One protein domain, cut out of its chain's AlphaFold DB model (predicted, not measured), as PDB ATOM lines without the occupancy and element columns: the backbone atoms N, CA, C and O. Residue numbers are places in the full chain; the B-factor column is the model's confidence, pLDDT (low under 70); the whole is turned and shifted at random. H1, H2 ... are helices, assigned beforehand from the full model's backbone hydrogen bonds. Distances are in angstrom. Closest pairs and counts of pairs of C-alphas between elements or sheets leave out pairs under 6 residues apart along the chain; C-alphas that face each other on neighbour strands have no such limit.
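What this domain is: This is residues 51 to 90 of the 90 residues of a protein of Klebsiella pneumoniae (UniProt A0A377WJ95). Two helices, H1 then H2, follow each other nearly end to end and make a corner at Gly 71. Before them, residues 51 to 59 run alongside H1 and fold back into it; after them, residues 81 to 90 lead off from the far end of H2 as a tail. The printed part has 40 residues, all helix by class, with no named strand. It is only just loose, close to compact, with a radius of gyration of the C-alphas of 11.1 A and spans of 29 by 23 by 13 A.

Where its parts are: Begin at C-alpha 51, (15.522, -23.118, -5.888). Find C-alpha 60 at (33.510, -33.450, 2.572); from there H1, residues 60 to 70, runs 15.4 A. H2, residues 72 to 80, runs 12.1 A and ends at C-alpha 80, (7.374, -36.163, -4.619).

How they stand to each other: Look at Phe 68 and Gly 74: their C-alphas, the closest of H1 and H2, are 5.6 A apart. The helices are close but not clearly touching, with a steep tilt of 55 degrees, the same way. In both, every O i to N i+4 pair is within hydrogen-bond range.

The domain as a whole: The farthest C-alphas, those of Ala 58 and Gly 82, are 30.3 A apart. The link from H1 to H2 is tight, and the printed part has no cut. Residues 87 to 90 have pLDDT under 70.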
ATOM      1  N   TYR A  51      14.745 -22.936  -7.109       88.50
ATOM      2  CA  TYR A  51      15.522 -23.118  -5.888       88.50
ATOM      3  C   TYR A  51      16.972 -23.429  -6.250       88.50
ATOM      4  O   TYR A  51      17.254 -24.389  -6.964       88.50
ATOM      5  N   GLN A  52      17.889 -22.614  -5.737       89.31
ATOM      6  CA  GLN A  52      19.320 -22.739  -5.995       89.31
ATOM      7  C   GLN A  52      20.029 -23.375  -4.800       89.31
ATOM      8  O   GLN A  52      19.675 -23.129  -3.645       89.31
ATOM      9  N   LEU A  53      21.063 -24.170  -5.078       90.25
ATOM     10  CA  LEU A  53      21.888 -24.814  -4.060       90.25
ATOM     11  C   LEU A  53      23.340 -24.350  -4.194       90.25
ATOM     12  O   LEU A  53      24.004 -24.634  -5.188       90.25
ATOM     13  N   ALA A  54      23.851 -23.689  -3.157       91.81
ATOM     14  CA  ALA A  54      25.233 -23.229  -3.095       91.81
ATOM     15  C   ALA A  54      25.989 -23.916  -1.954       91.81
ATOM     16  O   ALA A  54      25.527 -23.964  -0.812       91.81
ATOM     17  N   ARG A  55      27.190 -24.422  -2.248       92.25
ATOM     18  CA  ARG A  55      28.091 -24.978  -1.236       92.25
ATOM     19  C   ARG A  55      29.034 -23.885  -0.740       92.25
ATOM     20  O   ARG A  55      29.871 -23.402  -1.492       92.25
ATOM     21  N   LEU A  56      28.923 -23.532   0.540       90.94
ATOM     22  CA  LEU A  56      29.656 -22.396   1.121       90.94
ATOM     23  C   LEU A  56      31.128 -22.697   1.443       90.94
ATOM     24  O   LEU A  56      31.933 -21.775   1.549       90.94
ATOM     25  N   ARG A  57      31.488 -23.971   1.656       89.56
ATOM     26  CA  ARG A  57      32.843 -24.392   2.063       89.56
ATOM     27  C   ARG A  57      33.248 -25.728   1.445       89.56
ATOM     28  O   ARG A  57      32.402 -26.547   1.076       89.56
ATOM     29  N   ALA A  58      34.557 -25.961   1.353       87.69
ATOM     30  CA  ALA A  58      35.168 -27.230   0.952       87.69
ATOM     31  C   ALA A  58      35.161 -28.260   2.091       87.69
ATOM     32  O   ALA A  58      36.208 -28.674   2.568       87.69
ATOM     33  N   ASP A  59      33.962 -28.649   2.518       95.38
ATOM     34  CA  ASP A  59      33.744 -29.687   3.522       95.38
ATOM     35  C   ASP A  59      33.280 -31.006   2.855       95.38
ATOM     36  O   ASP A  59      32.361 -30.968   2.024       95.38
ATOM     37  N   PRO A  60      33.888 -32.168   3.170       95.50
ATOM     38  CA  PRO A  60      33.510 -33.450   2.572       95.50
ATOM     39  C   PRO A  60      32.069 -33.891   2.864       95.50
ATOM     40  O   PRO A  60      31.423 -34.455   1.980       95.50
ATOM     41  N   ALA A  61      31.538 -33.618   4.060       95.62
ATOM     42  CA  ALA A  61      30.159 -33.965   4.401       95.62
ATOM     43  C   ALA A  61      29.169 -33.078   3.632       95.62
ATOM     44  O   ALA A  61      28.187 -33.575   3.077       95.62
ATOM     45  N   ALA A  62      29.474 -31.784   3.492       95.31
ATOM     46  CA  ALA A  62      28.707 -30.881   2.639       95.31
ATOM     47  C   ALA A  62      28.733 -31.318   1.164       95.31
ATOM     48  O   ALA A  62      27.715 -31.226   0.482       95.31
ATOM     49  N   LEU A  63      29.868 -31.825   0.660       95.06
ATOM     50  CA  LEU A  63      29.960 -32.372  -0.698       95.06
ATOM     51  C   LEU A  63      29.103 -33.633  -0.869       95.06
ATOM     52  O   LEU A  63      28.449 -33.784  -1.902       95.06
ATOM     53  N   ALA A  64      29.091 -34.525   0.124       95.88
ATOM     54  CA  ALA A  64      28.256 -35.721   0.101       95.88
ATOM     55  C   ALA A  64      26.763 -35.361   0.051       95.88
ATOM     56  O   ALA A  64      26.043 -35.869  -0.808       95.88
ATOM     57  N   LEU A  65      26.315 -34.421   0.892       95.69
ATOM     58  CA  LEU A  65      24.933 -33.934   0.879       95.69
ATOM     59  C   LEU A  65      24.582 -33.235  -0.442       95.69
ATOM     60  O   LEU A  65      23.530 -33.499  -1.015       95.69
ATOM     61  N   TYR A  66      25.475 -32.384  -0.954       94.81
ATOM     62  CA  TYR A  66      25.293 -31.700  -2.235       94.81
ATOM     63  C   TYR A  66      25.070 -32.699  -3.379       94.81
ATOM     64  O   TYR A  66      24.106 -32.581  -4.131       94.81
ATOM     65  N   ARG A  67      25.915 -33.735  -3.467       94.25
ATOM     66  CA  ARG A  67      25.771 -34.810  -4.461       94.25
ATOM     67  C   ARG A  67      24.488 -35.613  -4.269       94.25
ATOM     68  O   ARG A  67      23.872 -35.993  -5.253       94.25
ATOM     69  N   PHE A  68      24.084 -35.859  -3.026       96.06
ATOM     70  CA  PHE A  68      22.846 -36.573  -2.732       96.06
ATOM     71  C   PHE A  68      21.605 -35.797  -3.192       96.06
ATOM     72  O   PHE A  68      20.752 -36.374  -3.860       96.06
ATOM     73  N   ILE A  69      21.522 -34.496  -2.882       94.31
ATOM     74  CA  ILE A  69      20.397 -33.635  -3.286       94.31
ATOM     75  C   ILE A  69      20.276 -33.572  -4.816       94.31
ATOM     76  O   ILE A  69      19.165 -33.593  -5.346       94.31
ATOM     77  N   LEU A  70      21.407 -33.509  -5.525       92.75
ATOM     78  CA  LEU A  70      21.443 -33.453  -6.990       92.75
ATOM     79  C   LEU A  70      21.288 -34.818  -7.675       92.75
ATOM     80  O   LEU A  70      20.948 -34.862  -8.851       92.75
ATOM     81  N   GLY A  71      21.533 -35.920  -6.968       93.62
ATOM     82  CA  GLY A  71      21.371 -37.269  -7.506       93.62
ATOM     83  C   GLY A  71      19.906 -37.698  -7.627       93.62
ATOM     84  O   GLY A  71      19.007 -37.098  -7.036       93.62
ATOM     85  N   ASP A  72      19.673 -38.799  -8.344       93.69
ATOM     86  CA  ASP A  72      18.329 -39.297  -8.683       93.69
ATOM     87  C   ASP A  72      17.411 -39.492  -7.471       93.69
ATOM     88  O   ASP A  72      16.224 -39.164  -7.524       93.69
ATOM     89  N   VAL A  73      17.962 -40.001  -6.364       95.44
ATOM     90  CA  VAL A  73      17.216 -40.228  -5.117       95.44
ATOM     91  C   VAL A  73      16.777 -38.899  -4.497       95.44
ATOM     92  O   VAL A  73      15.600 -38.736  -4.178       95.44
ATOM     93  N   GLY A  74      17.688 -37.928  -4.370       94.62
ATOM     94  CA  GLY A  74      17.373 -36.601  -3.832       94.62
ATOM     95  C   GLY A  74      16.360 -35.852  -4.697       94.62
ATOM     96  O   GLY A  74      15.353 -35.356  -4.189       94.62
ATOM     97  N   GLN A  75      16.557 -35.860  -6.017       93.31
ATOM     98  CA  GLN A  75      15.596 -35.303  -6.975       93.31
ATOM     99  C   GLN A  75      14.252 -36.046  -6.953       93.31
ATOM    100  O   GLN A  75      13.208 -35.458  -7.228       93.31
ATOM    101  N   GLY A  76      14.244 -37.340  -6.627       93.56
ATOM    102  CA  GLY A  76      13.032 -38.121  -6.381       93.56
ATOM    103  C   GLY A  76      12.198 -37.547  -5.237       93.56
ATOM    104  O   GLY A  76      11.010 -37.291  -5.426       93.56
ATOM    105  N   TYR A  77      12.826 -37.267  -4.093       92.62
ATOM    106  CA  TYR A  77      12.142 -36.651  -2.951       92.62
ATOM    107  C   TYR A  77      11.616 -35.249  -3.265       92.62
ATOM    108  O   TYR A  77      10.478 -34.934  -2.922       92.62
ATOM    109  N   LEU A  78      12.397 -34.422  -3.966       91.25
ATOM    110  CA  LEU A  78      11.951 -33.086  -4.373       91.25
ATOM    111  C   LEU A  78      10.719 -33.160  -5.290       91.25
ATOM    112  O   LEU A  78       9.735 -32.461  -5.058       91.25
ATOM    113  N   ARG A  79      10.711 -34.063  -6.276       90.19
ATOM    114  CA  ARG A  79       9.547 -34.260  -7.156       90.19
ATOM    115  C   ARG A  79       8.314 -34.752  -6.404       90.19
ATOM    116  O   ARG A  79       7.223 -34.248  -6.650       90.19
ATOM    117  N   GLN A  80       8.475 -35.692  -5.473       88.50
ATOM    118  CA  GLN A  80       7.374 -36.163  -4.619       88.50
ATOM    119  C   GLN A  80       6.790 -35.040  -3.758       88.50
ATOM    120  O   GLN A  80       5.583 -34.997  -3.541       88.50
ATOM    121  N   ALA A  81       7.632 -34.105  -3.314       85.38
ATOM    122  CA  ALA A  81       7.196 -32.917  -2.596       85.38
ATOM    123  C   ALA A  81       6.571 -31.840  -3.508       85.38
ATOM    124  O   ALA A  81       6.090 -30.840  -2.996       85.38
ATOM    125  N   GLY A  82       6.542 -32.015  -4.834       83.81
ATOM    126  CA  GLY A  82       5.922 -31.073  -5.774       83.81
ATOM    127  C   GLY A  82       6.875 -30.043  -6.385       83.81
ATOM    128  O   GLY A  82       6.416 -29.082  -7.002       83.81
ATOM    129  N   PHE A  83       8.192 -30.224  -6.241       88.19
ATOM    130  CA  PHE A  83       9.173 -29.440  -6.989       88.19
ATOM    131  C   PHE A  83       9.256 -29.937  -8.434       88.19
ATOM    132  O   PHE A  83       9.175 -31.135  -8.715       88.19
ATOM    133  N   MET A  84       9.463 -29.006  -9.362       85.31
ATOM    134  CA  MET A  84       9.792 -29.363 -10.738       85.31
ATOM    135  C   MET A  84      11.202 -29.966 -10.802       85.31
ATOM    136  O   MET A  84      12.040 -29.632  -9.960       85.31
ATOM    137  N   PRO A  85      11.486 -30.833 -11.793       80.62
ATOM    138  CA  PRO A  85      12.845 -31.280 -12.048       80.62
ATOM    139  C   PRO A  85      13.775 -30.081 -12.205       80.62
ATOM    140  O   PRO A  85      13.399 -29.072 -12.809       80.62
ATOM    141  N   PHE A  86      14.994 -30.212 -11.692       73.06
ATOM    142  CA  PHE A  86      16.047 -29.275 -12.031       73.06
ATOM    143  C   PHE A  86      16.185 -29.214 -13.560       73.06
ATOM    144  O   PHE A  86      16.376 -30.230 -14.227       73.06
ATOM    145  N   SER A  87      16.019 -28.016 -14.112       63.53
ATOM    146  CA  SER A  87      16.324 -27.728 -15.505       63.53
ATOM    147  C   SER A  87      17.704 -27.098 -15.501       63.53
ATOM    148  O   SER A  87      17.839 -25.982 -14.997       63.53
ATOM    149  N   ASP A  88      18.691 -27.771 -16.093       49.81
ATOM    150  CA  ASP A  88      19.880 -27.095 -16.612       49.81
ATOM    151  C   ASP A  88      19.391 -26.152 -17.718       49.81
ATOM    152  O   ASP A  88      19.295 -26.521 -18.886       49.81
ATOM    153  N   ALA A  89      18.942 -24.954 -17.348       43.53
ATOM    154  CA  ALA A  89      18.833 -23.878 -18.313       43.53
ATOM    155  C   ALA A  89      20.273 -23.493 -18.672       43.53
ATOM    156  O   ALA A  89      20.930 -22.771 -17.921       43.53
ATOM    157  N   ALA A  90      20.760 -24.098 -19.758       38.66
ATOM    158  CA  ALA A  90      21.966 -23.696 -20.470       38.66
ATOM    159  C   ALA A  90      21.827 -22.272 -21.028       38.66
ATOM    160  O   ALA A  90      20.693 -21.899 -21.417       38.66
TER     161      ALA A  90